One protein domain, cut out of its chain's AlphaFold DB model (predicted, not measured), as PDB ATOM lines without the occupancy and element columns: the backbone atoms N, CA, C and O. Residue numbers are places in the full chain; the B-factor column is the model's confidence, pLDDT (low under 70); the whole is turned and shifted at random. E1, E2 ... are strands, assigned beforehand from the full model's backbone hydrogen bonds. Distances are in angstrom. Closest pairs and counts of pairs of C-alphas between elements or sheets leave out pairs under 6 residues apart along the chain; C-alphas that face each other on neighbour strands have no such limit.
ATOM      1  N   ASN A  26     301.723 223.183 342.023       88.38
ATOM      2  CA  ASN A  26     302.770 223.941 342.702       88.38
ATOM      3  C   ASN A  26     303.266 225.017 341.733       88.38
ATOM      4  O   ASN A  26     303.577 224.691 340.589       88.38
ATOM      5  N   ILE A  27     303.337 226.277 342.164       91.69
ATOM      6  CA  ILE A  27     303.578 227.418 341.265       91.69
ATOM      7  C   ILE A  27     304.770 228.237 341.751       91.69
ATOM      8  O   ILE A  27     304.827 228.640 342.915       91.69
ATOM      9  N   SER A  28     305.715 228.518 340.857       93.31
ATOM     10  CA  SER A  28     306.876 229.360 341.145       93.31
ATOM     11  C   SER A  28     306.524 230.848 341.088       93.31
ATOM     12  O   SER A  28     306.002 231.342 340.087       93.31
ATOM     13  N   CYS A  29     306.838 231.587 342.156       93.56
ATOM     14  CA  CYS A  29     306.711 233.045 342.195       93.56
ATOM     15  C   CYS A  29     307.976 233.696 341.612       93.56
ATOM     16  O   CYS A  29     308.964 233.914 342.324       93.56
ATOM     17  N   ASN A  30     307.964 233.959 340.303       93.38
ATOM     18  CA  ASN A  30     309.170 234.189 339.497       93.38
ATOM     19  C   ASN A  30     309.173 235.512 338.702       93.38
ATOM     20  O   ASN A  30     310.000 235.699 337.805       93.38
ATOM     21  N   VAL A  31     308.282 236.452 339.025       94.62
ATOM     22  CA  VAL A  31     308.278 237.757 338.350       94.62
ATOM     23  C   VAL A  31     309.530 238.587 338.695       94.62
ATOM     24  O   VAL A  31     309.956 238.624 339.855       94.62
ATOM     25  N   PRO A  32     310.144 239.278 337.717       94.56
ATOM     26  CA  PRO A  32     311.228 240.224 337.965       94.56
ATOM     27  C   PRO A  32     310.707 241.471 338.686       94.56
ATOM     28  O   PRO A  32     309.504 241.645 338.845       94.56
ATOM     29  N   SER A  33     311.606 242.374 339.083       96.31
ATOM     30  CA  SER A  33     311.204 243.628 339.731       96.31
ATOM     31  C   SER A  33     310.230 244.433 338.860       96.31
ATOM     32  O   SER A  33     310.516 244.680 337.686       96.31
ATOM     33  N   GLY A  34     309.094 244.840 339.422       96.75
ATOM     34  CA  GLY A  34     307.996 245.426 338.660       96.75
ATOM     35  C   GLY A  34     306.762 245.781 339.484       96.75
ATOM     36  O   GLY A  34     306.806 245.848 340.718       96.75
ATOM     37  N   VAL A  35     305.672 246.016 338.757       97.25
ATOM     38  CA  VAL A  35     304.340 246.350 339.273       97.25
ATOM     39  C   VAL A  35     303.318 245.376 338.699       97.25
ATOM     40  O   VAL A  35     303.245 245.201 337.484       97.25
ATOM     41  N   GLY A  36     302.526 244.766 339.576       97.19
ATOM     42  CA  GLY A  36     301.360 243.961 339.240       97.19
ATOM     43  C   GLY A  36     300.083 244.791 339.314       97.19
ATOM     44  O   GLY A  36     299.897 245.559 340.263       97.19
ATOM     45  N   TYR A  37     299.210 244.636 338.323       97.38
ATOM     46  CA  TYR A  37     297.981 245.419 338.188       97.38
ATOM     47  C   TYR A  37     296.885 244.639 337.456       97.38
ATOM     48  O   TYR A  37     297.171 243.702 336.700       97.38
ATOM     49  N   TYR A  38     295.633 245.040 337.662       96.38
ATOM     50  CA  TYR A  38     294.543 244.682 336.761       96.38
ATOM     51  C   TYR A  38     294.406 245.755 335.687       96.38
ATOM     52  O   TYR A  38     294.252 246.935 335.999       96.38
ATOM     53  N   GLU A  39     294.439 245.318 334.433       93.62
ATOM     54  CA  GLU A  39     294.142 246.149 333.270       93.62
ATOM     55  C   GLU A  39     292.660 246.549 333.286       93.62
ATOM     56  O   GLU A  39     291.781 245.679 333.248       93.62
ATOM     57  N   THR A  40     292.366 247.848 333.364       92.12
ATOM     58  CA  THR A  40     290.973 248.331 333.479       92.12
ATOM     59  C   THR A  40     290.586 249.436 332.505       92.12
ATOM     60  O   THR A  40     289.408 249.824 332.483       92.12
ATOM     61  N   ASN A  41     291.524 249.955 331.715       89.19
ATOM     62  CA  ASN A  41     291.308 251.129 330.867       89.19
ATOM     63  C   ASN A  41     291.543 250.844 329.363       89.19
ATOM     64  O   ASN A  41     291.078 251.617 328.522       89.19
ATOM     65  N   GLY A  42     292.146 249.702 329.021       87.69
ATOM     66  CA  GLY A  42     292.445 249.241 327.665       87.69
ATOM     67  C   GLY A  42     293.745 249.798 327.071       87.69
ATOM     68  O   GLY A  42     294.006 249.566 325.886       87.69
ATOM     69  N   GLU A  43     294.539 250.539 327.843       89.50
ATOM     70  CA  GLU A  43     295.809 251.124 327.426       89.50
ATOM     71  C   GLU A  43     296.984 250.214 327.817       89.50
ATOM     72  O   GLU A  43     297.098 249.786 328.954       89.50
ATOM     73  N   PRO A  44     297.921 249.904 326.905       90.12
ATOM     74  CA  PRO A  44     298.955 248.931 327.229       90.12
ATOM     75  C   PRO A  44     299.977 249.420 328.268       90.12
ATOM     76  O   PRO A  44     300.598 250.474 328.099       90.12
ATOM     77  N   GLY A  45     300.244 248.580 329.269       91.50
ATOM     78  CA  GLY A  45     301.149 248.878 330.383       91.50
ATOM     79  C   GLY A  45     300.372 249.273 331.635       91.50
ATOM     80  O   GLY A  45     299.158 249.287 331.622       91.50
ATOM     81  N   TYR A  46     301.073 249.574 332.720       94.00
ATOM     82  CA  TYR A  46     300.483 250.127 333.929       94.00
ATOM     83  C   TYR A  46     300.375 251.644 333.788       94.00
ATOM     84  O   TYR A  46     301.403 252.326 333.667       94.00
ATOM     85  N   GLN A  47     299.159 252.183 333.854       93.50
ATOM     86  CA  GLN A  47     298.942 253.625 333.974       93.50
ATOM     87  C   GLN A  47     298.328 253.960 335.326       93.50
ATOM     88  O   GLN A  47     297.208 253.570 335.651       93.50
ATOM     89  N   GLU A  48     299.047 254.757 336.113       88.19
ATOM     90  CA  GLU A  48     298.494 255.320 337.337       88.19
ATOM     91  C   GLU A  48     297.420 256.361 336.988       88.19
ATOM     92  O   GLU A  48     297.606 257.218 336.119       88.19
ATOM     93  N   GLY A  49     296.267 256.272 337.655       84.88
ATOM     94  CA  GLY A  49     295.156 257.189 337.427       84.88
ATOM     95  C   GLY A  49     295.525 258.637 337.743       84.88
ATOM     96  O   GLY A  49     296.297 258.927 338.655       84.88
ATOM     97  N   GLY A  50     294.940 259.563 336.990       84.81
ATOM     98  CA  GLY A  50     295.071 260.996 337.219       84.81
ATOM     99  C   GLY A  50     293.816 261.584 337.854       84.81
ATOM    100  O   GLY A  50     292.807 260.911 338.056       84.81
ATOM    101  N   TRP A  51     293.828 262.894 338.100       83.38
ATOM    102  CA  TRP A  51     292.665 263.573 338.680       83.38
ATOM    103  C   TRP A  51     291.406 263.499 337.781       83.38
ATOM    104  O   TRP A  51     290.279 263.589 338.254       83.38
ATOM    105  N   PHE A  52     291.573 263.291 336.473       85.38
ATOM    106  CA  PHE A  52     290.459 263.205 335.517       85.38
ATOM    107  C   PHE A  52     290.451 261.915 334.693       85.38
ATOM    108  O   PHE A  52     289.628 261.773 333.790       85.38
ATOM    109  N   THR A  53     291.357 260.980 334.976       84.19
ATOM    110  CA  THR A  53     291.540 259.756 334.193       84.19
ATOM    111  C   THR A  53     291.574 258.552 335.118       84.19
ATOM    112  O   THR A  53     292.299 258.536 336.111       84.19
ATOM    113  N   LYS A  54     290.781 257.530 334.791       85.75
ATOM    114  CA  LYS A  54     290.839 256.252 335.495       85.75
ATOM    115  C   LYS A  54     292.053 255.481 334.975       85.75
ATOM    116  O   LYS A  54     292.110 255.186 333.788       85.75
ATOM    117  N   GLY A  55     293.006 255.212 335.859       91.69
ATOM    118  CA  GLY A  55     294.126 254.316 335.588       91.69
ATOM    119  C   GLY A  55     293.804 252.881 335.978       91.69
ATOM    120  O   GLY A  55     292.670 252.571 336.354       91.69
ATOM    121  N   ASP A  56     294.819 252.036 335.911       95.75
ATOM    122  CA  ASP A  56     294.739 250.638 336.306       95.75
ATOM    123  C   ASP A  56     294.626 250.441 337.809       95.75
ATOM    124  O   ASP A  56     294.983 251.300 338.621       95.75
ATOM    125  N   GLU A  57     294.130 249.265 338.185       94.94
ATOM    126  CA  GLU A  57     294.045 248.875 339.582       94.94
ATOM    127  C   GLU A  57     295.367 248.247 340.023       94.94
ATOM    128  O   GLU A  57     295.733 247.148 339.607       94.94
ATOM    129  N   PHE A  58     296.093 248.964 340.876       95.19
ATOM    130  CA  PHE A  58     297.326 248.484 341.487       95.19
ATOM    131  C   PHE A  58     297.068 247.293 342.417       95.19
ATOM    132  O   PHE A  58     296.218 247.371 343.303       95.19
ATOM    133  N   ILE A  59     297.867 246.234 342.272       95.44
ATOM    134  CA  ILE A  59     297.843 245.071 343.171       95.44
ATOM    135  C   ILE A  59     299.034 245.138 344.130       95.44
ATOM    136  O   ILE A  59     298.869 245.243 345.344       95.44
ATOM    137  N   ALA A  60     300.252 245.064 343.588       95.06
ATOM    138  CA  ALA A  60     301.482 245.064 344.370       95.06
ATOM    139  C   ALA A  60     302.685 245.480 343.518       95.06
ATOM    140  O   ALA A  60     302.696 245.325 342.301       95.06
ATOM    141  N   SER A  61     303.745 245.944 344.173       95.50
ATOM    142  CA  SER A  61     305.040 246.224 343.547       95.50
ATOM    143  C   SER A  61     306.145 245.485 344.278       95.50
ATOM    144  O   SER A  61     306.112 245.383 345.505       95.50
ATOM    145  N   GLY A  62     307.161 245.036 343.557       94.50
ATOM    146  CA  GLY A  62     308.297 244.350 344.161       94.50
ATOM    147  C   GLY A  62     308.948 243.391 343.187       94.50
ATOM    148  O   GLY A  62     308.899 243.604 341.983       94.50
ATOM    149  N   THR A  63     309.558 242.344 343.722       94.69
ATOM    150  CA  THR A  63     310.121 241.228 342.957       94.69
ATOM    151  C   THR A  63     309.469 239.953 343.472       94.69
ATOM    152  O   THR A  63     309.182 239.862 344.668       94.69
ATOM    153  N   GLY A  64     309.249 238.972 342.596       91.44
ATOM    154  CA  GLY A  64     308.802 237.647 343.006       91.44
ATOM    155  C   GLY A  64     309.723 237.079 344.086       91.44
ATOM    156  O   GLY A  64     310.932 237.317 344.082       91.44
ATOM    157  N   CYS A  65     309.157 236.344 345.039       91.81
ATOM    158  CA  CYS A  65     309.923 235.829 346.173       91.81
ATOM    159  C   CYS A  65     310.917 234.721 345.786       91.81
ATOM    160  O   CYS A  65     311.743 234.341 346.612       91.81
ATOM    161  N   GLY A  66     310.869 234.221 344.545       91.38
ATOM    162  CA  GLY A  66     311.810 233.230 344.026       91.38
ATOM    163  C   GLY A  66     311.601 231.832 344.606       91.38
ATOM    164  O   GLY A  66     312.506 231.005 344.550       91.38
ATOM    165  N   THR A  67     310.429 231.571 345.190       91.44
ATOM    166  CA  THR A  67     310.068 230.288 345.800       91.44
ATOM    167  C   THR A  67     308.863 229.669 345.107       91.44
ATOM    168  O   THR A  67     307.976 230.377 344.627       91.44
ATOM    169  N   THR A  68     308.803 228.339 345.108       91.81
ATOM    170  CA  THR A  68     307.622 227.580 344.686       91.81
ATOM    171  C   THR A  68     306.623 227.485 345.832       91.81
ATOM    172  O   THR A  68     306.975 227.117 346.955       91.81
ATOM    173  N   HIS A  69     305.371 227.828 345.545       88.69
ATOM    174  CA  HIS A  69     304.257 227.751 346.474       88.69
ATOM    175  C   HIS A  69     303.461 226.477 346.224       88.69
ATOM    176  O   HIS A  69     303.050 226.191 345.101       88.69
ATOM    177  N   TYR A  70     303.237 225.728 347.298       86.62
ATOM    178  CA  TYR A  70     302.420 224.521 347.309       86.62
ATOM    179  C   TYR A  70     301.009 224.885 347.749       86.62
ATOM    180  O   TYR A  70     300.835 225.762 348.601       86.62
ATOM    181  N   GLY A  71     300.002 224.180 347.237       78.38
ATOM    182  CA  GLY A  71     298.649 224.406 347.736       78.38
ATOM    183  C   GLY A  71     298.007 225.695 347.210       78.38
ATOM    184  O   GLY A  71     297.166 226.248 347.913       78.38
ATOM    185  N   VAL A  72     298.416 226.213 346.041       83.88
ATOM    186  CA  VAL A  72     297.915 227.507 345.545       83.88
ATOM    187  C   VAL A  72     296.415 227.417 345.218       83.88
ATOM    188  O   VAL A  72     296.028 226.637 344.348       83.88
ATOM    189  N   PRO A  73     295.545 228.179 345.907       75.94
ATOM    190  CA  PRO A  73     294.103 228.081 345.714       75.94
ATOM    191  C   PRO A  73     293.659 228.705 344.385       75.94
ATOM    192  O   PRO A  73     294.314 229.598 343.852       75.94
ATOM    193  N   GLY A  74     292.503 228.270 343.875       78.00
ATOM    194  CA  GLY A  74     291.849 228.903 342.722       78.00
ATOM    195  C   GLY A  74     292.502 228.621 341.366       78.00
ATOM    196  O   GLY A  74     292.190 229.306 340.397       78.00
ATOM    197  N   VAL A  75     293.391 227.629 341.291       83.62
ATOM    198  CA  VAL A  75     294.020 227.191 340.040       83.62
ATOM    199  C   VAL A  75     293.091 226.199 339.326       83.62
ATOM    200  O   VAL A  75     292.745 225.182 339.933       83.62
ATOM    201  N   PRO A  76     292.685 226.463 338.071       80.88
ATOM    202  CA  PRO A  76     291.942 225.510 337.245       80.88
ATOM    203  C   PRO A  76     292.660 224.164 337.045       80.88
ATOM    204  O   PRO A  76     293.883 224.067 337.166       80.88
ATOM    205  N   ASP A  77     291.912 223.119 336.679       78.44
ATOM    206  CA  ASP A  77     292.456 221.766 336.467       78.44
ATOM    207  C   ASP A  77     293.484 221.690 335.323       78.44
ATOM    208  O   ASP A  77     294.406 220.866 335.349       78.44
ATOM    209  N   ASP A  78     293.354 222.557 334.320       80.06
ATOM    210  CA  ASP A  78     294.271 222.698 333.187       80.06
ATOM    211  C   ASP A  78     295.484 223.599 333.481       80.06
ATOM    212  O   ASP A  78     296.403 223.663 332.665       80.06
ATOM    213  N   GLY A  79     295.546 224.195 334.676       84.31
ATOM    214  CA  GLY A  79     296.682 224.967 335.170       84.31
ATOM    215  C   GLY A  79     296.370 226.443 335.427       84.31
ATOM    216  O   GLY A  79     295.240 226.896 335.255       84.31
ATOM    217  N   PRO A  80     297.375 227.218 335.869       89.31
ATOM    218  CA  PRO A  80     297.257 228.654 336.091       89.31
ATOM    219  C   PRO A  80     296.880 229.404 334.808       89.31
ATOM    220  O   PRO A  80     297.581 229.332 333.800       89.31
ATOM    221  N   VAL A  81     295.792 230.171 334.869       91.00
ATOM    222  CA  VAL A  81     295.324 231.031 333.773       91.00
ATOM    223  C   VAL A  81     295.555 232.482 334.157       91.00
ATOM    224  O   VAL A  81     295.286 232.870 335.289       91.00
ATOM    225  N   ALA A  82     296.030 233.298 333.216       93.94
ATOM    226  CA  ALA A  82     296.273 234.711 333.471       93.94
ATOM    227  C   ALA A  82     295.026 235.419 334.024       93.94
ATOM    228  O   ALA A  82     293.950 235.359 333.429       93.94
ATOM    229  N   ASN A  83     295.201 236.122 335.139       94.69
ATOM    230  CA  ASN A  83     294.162 236.918 335.792       94.69
ATOM    231  C   ASN A  83     294.631 238.343 336.129       94.69
ATOM    232  O   ASN A  83     293.826 239.143 336.591       94.69
ATOM    233  N   ALA A  84     295.905 238.666 335.893       96.12
ATOM    234  CA  ALA A  84     296.485 239.982 336.116       96.12
ATOM    235  C   ALA A  84     297.605 240.267 335.101       96.12
ATOM    236  O   ALA A  84     297.986 239.411 334.294       96.12
ATOM    237  N   MET A  85     298.147 241.480 335.158       97.38
ATOM    238  CA  MET A  85     299.277 241.935 334.356       97.38
ATOM    239  C   MET A  85     300.468 242.267 335.253       97.38
ATOM    240  O   MET A  85     300.310 242.629 336.419       97.38
ATOM    241  N   TRP A  86     301.672 242.158 334.698       97.38
ATOM    242  CA  TRP A  86     302.905 242.603 335.339       97.38
ATOM    243  C   TRP A  86     303.689 243.493 334.391       97.38
ATOM    244  O   TRP A  86     303.881 243.122 333.236       97.38
ATOM    245  N   GLN A  87     304.174 244.637 334.874       97.06
ATOM    246  CA  GLN A  87     305.112 245.501 334.162       97.06
ATOM    247  C   GLN A  87     306.475 245.483 334.853       97.06
ATOM    248  O   GLN A  87     306.611 245.895 336.003       97.06
ATOM    249  N   GLU A  88     307.507 245.048 334.133       96.44
ATOM    250  CA  GLU A  88     308.881 245.024 334.629       96.44
ATOM    251  C   GLU A  88     309.473 246.442 334.693       96.44
ATOM    252  O   GLU A  88     309.535 247.155 333.690       96.44
ATOM    253  N   SER A  89     310.015 246.819 335.853       94.88
ATOM    254  CA  SER A  89     310.587 248.150 336.099       94.88
ATOM    255  C   SER A  89     311.779 248.472 335.198       94.88
ATOM    256  O   SER A  89     311.972 249.618 334.802       94.88
ATOM    257  N   ARG A  90     312.621 247.475 334.891       92.88
ATOM    258  CA  ARG A  90     313.873 247.695 334.152       92.88
ATOM    259  C   ARG A  90     313.658 247.839 332.648       92.88
ATOM    260  O   ARG A  90     314.342 248.638 332.016       92.88
ATOM    261  N   SER A  91     312.780 247.019 332.077       94.75
ATOM    262  CA  SER A  91     312.579 246.949 330.628       94.75
ATOM    263  C   SER A  91     311.342 247.715 330.155       94.75
ATOM    264  O   SER A  91     311.255 248.033 328.971       94.75
ATOM    265  N   GLY A  92     310.384 247.986 331.049       93.19
ATOM    266  CA  GLY A  92     309.062 248.505 330.697       93.19
ATOM    267  C   GLY A  92     308.175 247.489 329.972       93.19
ATOM    268  O   GLY A  92     307.068 247.830 329.564       93.19
ATOM    269  N   ARG A  93     308.640 246.245 329.788       94.31
ATOM    270  CA  ARG A  93     307.830 245.179 329.195       94.31
ATOM    271  C   ARG A  93     306.704 244.806 330.141       94.31
ATOM    272  O   ARG A  93     306.929 244.684 331.345       94.31
ATOM    273  N   TYR A  94     305.533 244.567 329.571       94.44
ATOM    274  CA  TYR A  94     304.383 244.049 330.289       94.44
ATOM    275  C   TYR A  94     303.904 242.738 329.670       94.44
ATOM    276  O   TYR A  94     304.052 242.515 328.467       94.44
ATOM    277  N   TYR A  95     303.369 241.862 330.510       95.19
ATOM    278  CA  TYR A  95     302.873 240.545 330.126       95.19
ATOM    279  C   TYR A  95     301.852 240.045 331.143       95.19
ATOM    280  O   TYR A  95     301.765 240.535 332.271       95.19
ATOM    281  N   SER A  96     301.071 239.058 330.718       95.69
ATOM    282  CA  SER A  96     300.049 238.430 331.540       95.69
ATOM    283  C   SER A  96     300.666 237.496 332.580       95.69
ATOM    284  O   SER A  96     301.576 236.716 332.286       95.69
ATOM    285  N   VAL A  97     300.148 237.558 333.801       95.94
ATOM    286  CA  VAL A  97     300.602 236.758 334.941       95.94
ATOM    287  C   VAL A  97     299.421 236.096 335.639       95.94
ATOM    288  O   VAL A  97     298.278 236.549 335.552       95.94
ATOM    289  N   PHE A  98     299.712 235.006 336.337       95.38
ATOM    290  CA  PHE A  98     298.817 234.441 337.330       95.38
ATOM    291  C   PHE A  98     299.159 235.039 338.691       95.38
ATOM    292  O   PHE A  98     300.285 234.903 339.171       95.38
ATOM    293  N   TYR A  99     298.186 235.705 339.289       94.75
ATOM    294  CA  TYR A  99     298.224 236.301 340.612       94.75
ATOM    295  C   TYR A  99     297.434 235.445 341.599       94.75
ATOM    296  O   TYR A  99     296.320 235.002 341.303       94.75
ATOM    297  N   TRP A 100     297.991 235.267 342.794       92.75
ATOM    298  CA  TRP A 100     297.276 234.709 343.933       92.75
ATOM    299  C   TRP A 100     297.709 235.382 345.232       92.75
ATOM    300  O   TRP A 100     298.843 235.849 345.378       92.75
ATOM    301  N   GLU A 101     296.807 235.374 346.208       91.06
ATOM    302  CA  GLU A 101     297.134 235.719 347.584       91.06
ATOM    303  C   GLU A 101     297.327 234.458 348.409       91.06
ATOM    304  O   GLU A 101     296.554 233.501 348.320       91.06
ATOM    305  N   GLN A 102     298.344 234.469 349.262       84.81
ATOM    306  CA  GLN A 102     298.514 233.440 350.274       84.81
ATOM    307  C   GLN A 102     298.598 234.087 351.649       84.81
ATOM    308  O   GLN A 102     299.400 234.988 351.884       84.81
ATOM    309  N   SER A 103     297.751 233.619 352.566       82.69
ATOM    310  CA  SER A 103     297.761 234.070 353.956       82.69
ATOM    311  C   SER A 103     298.649 233.174 354.812       82.69
ATOM    312  O   SER A 103     298.515 231.951 354.786       82.69
ATOM    313  N   SER A 104     299.534 233.775 355.603       75.12
ATOM    314  CA  SER A 104     300.393 233.094 356.571       75.12
ATOM    315  C   SER A 104     300.500 233.930 357.844       75.12
ATOM    316  O   SER A 104     300.781 235.125 357.785       75.12
ATOM    317  N   TRP A 105     300.233 233.319 359.003       70.19
ATOM    318  CA  TRP A 105     300.298 233.968 360.325       70.19
ATOM    319  C   TRP A 105     299.556 235.317 360.427       70.19
ATOM    320  O   TRP A 105     300.011 236.232 361.104       70.19
ATOM    321  N   GLY A 106     298.404 235.445 359.758       73.19
ATOM    322  CA  GLY A 106     297.589 236.668 359.775       73.19
ATOM    323  C   GLY A 106     298.023 237.757 358.787       73.19
ATOM    324  O   GLY A 106     297.425 238.828 358.781       73.19
ATOM    325  N   HIS A 107     299.015 237.486 357.938       71.31
ATOM    326  CA  HIS A 107     299.443 238.368 356.852       71.31
ATOM    327  C   HIS A 107     299.110 237.739 355.498       71.31
ATOM    328  O   HIS A 107     299.418 236.566 355.287       71.31
ATOM    329  N   SER A 108     298.506 238.499 354.584       81.75
ATOM    330  CA  SER A 108     298.382 238.112 353.178       81.75
ATOM    331  C   SER A 108     299.580 238.633 352.386       81.75
ATOM    332  O   SER A 108     299.984 239.788 352.523       81.75
ATOM    333  N   SER A 109     300.155 237.760 351.567       87.50
ATOM    334  CA  SER A 109     301.212 238.096 350.618       87.50
ATOM    335  C   SER A 109     300.690 237.916 349.202       87.50
ATOM    336  O   SER A 109     300.050 236.911 348.889       87.50
ATOM    337  N   SER A 110     300.977 238.899 348.353       92.94
ATOM    338  CA  SER A 110     300.698 238.850 346.920       92.94
ATOM    339  C   SER A 110     301.820 238.117 346.191       92.94
ATOM    340  O   SER A 110     302.996 238.447 346.364       92.94
ATOM    341  N   HIS A 111     301.459 237.147 345.357       94.62
ATOM    342  CA  HIS A 111     302.394 236.351 344.573       94.62
ATOM    343  C   HIS A 111     301.995 236.346 343.100       94.62
ATOM    344  O   HIS A 111     300.815 236.445 342.766       94.62
ATOM    345  N   PHE A 112     302.993 236.229 342.225       95.25
ATOM    346  CA  PHE A 112     302.802 236.300 340.783       95.25
ATOM    347  C   PHE A 112     303.699 235.290 340.077       95.25
ATOM    348  O   PHE A 112     304.872 235.137 340.426       95.25
ATOM    349  N   SER A 113     303.163 234.650 339.046       94.88
ATOM    350  CA  SER A 113     303.900 233.753 338.160       94.88
ATOM    351  C   SER A 113     303.623 234.116 336.712       94.88
ATOM    352  O   SER A 113     302.487 234.440 336.354       94.88
ATOM    353  N   LYS A 114     304.648 234.073 335.862       92.75
ATOM    354  CA  LYS A 114     304.435 234.282 334.430       92.75
ATOM    355  C   LYS A 114     303.772 233.066 333.810       92.75
ATOM    356  O   LYS A 114     304.322 231.970 333.846       92.75
ATOM    357  N   VAL A 115     302.629 233.288 333.168       88.12
ATOM    358  CA  VAL A 115     301.892 232.210 332.493       88.12
ATOM    359  C   VAL A 115     302.673 231.684 331.283       88.12
ATOM    360  O   VAL A 115     302.685 230.489 331.019       88.12
ATOM    361  N   GLU A 116     303.389 232.556 330.573       85.81
ATOM    362  CA  GLU A 116     304.209 232.162 329.416       85.81
ATOM    363  C   GLU A 116     305.405 231.266 329.774       85.81
ATOM    364  O   GLU A 116     305.797 230.430 328.960       85.81
ATOM    365  N   ASP A 117     305.960 231.413 330.981       85.69
ATOM    366  CA  ASP A 117     307.121 230.634 331.424       85.69
ATOM    367  C   ASP A 117     306.717 229.204 331.837       85.69
ATOM    368  O   ASP A 117     307.573 228.323 331.890       85.69
ATOM    369  N   ALA A 118     305.423 228.961 332.103       82.81
ATOM    370  CA  ALA A 118     304.874 227.664 332.508       82.81
ATOM    371  C   ALA A 118     305.611 227.005 333.693       82.81
ATOM    372  O   ALA A 118     305.776 225.786 333.747       82.81
ATOM    373  N   ASP A 119     306.064 227.820 334.651       86.31
ATOM    374  CA  ASP A 119     306.870 227.398 335.803       86.31
ATOM    375  C   ASP A 119     305.979 226.890 336.953       86.31
ATOM    376  O   ASP A 119     305.885 227.475 338.040       86.31
ATOM    377  N   TRP A 120     305.250 225.811 336.662       87.38
ATOM    378  CA  TRP A 120     304.409 225.082 337.605       87.38
ATOM    379  C   TRP A 120     304.369 223.591 337.283       87.38
ATOM    380  O   TRP A 120     304.506 223.152 336.141       87.38
TER     381      TRP A 120
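What this domain is: This is residues 26 to 120 of the 127 residues of an uncharacterized protein of Dorea formicigenerans (UniProt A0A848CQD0). One strongly twisted sheet of five strands curls like part of a barrel and folds back on itself, with E3 and E2 in one leaf, the long hairpin of E5 and E6 in the other, and E4 as the hinge. Two long loops, residues 39 to 56 and 63 to 83, join E2 to E3 and E3 to E4. The printed part has 95 residues, with no named helix and six strands, E1 to E6; the sheet's order is E3 E2 E4 E5 E6, all antiparallel. The class is all strand, though 38 of the 95 residues are in named elements; the whole is compact, with a radius of gyration of the C-alphas of 13.5 A and spans of 42 by 31 by 26 A.

Where its parts are: E1 is residues 26 to 28, from C-alpha 26 at (302.770, 223.941, 342.702). E2 is residues 34 to 38, E3 57 to 62, 15.6 A long, and E4 84 to 88. E5, residues 94 to 104, is 28.8 A long and bends by 55 degrees at residue 97. E6, residues 107 to 114, is 23.3 A long and ends with C-alpha 114 at (304.435, 234.282, 334.430).

How they stand to each other: E1 pairs with no named strand. Hairpin E2 and E3 has N 36 and O 60 at 2.8 A; E2 and E4 have N 87 and O 35 at 2.8 A. E4, E5 and E6 form a meander, each strand the antiparallel neighbour of the one before: N 86 and O 95 are 2.9 A apart, N 98 and O 113 2.8 A. Across the folded sheet, the closest C-alphas of E3 and E6, those of Ala 60 and Ser 110, are 6.8 A apart.

The domain as a whole: The C-alphas farthest apart, of Phe 52 and Tyr 70, are 42.2 A apart. The printed part has no cut, and no printed residue is under 70 in pLDDT.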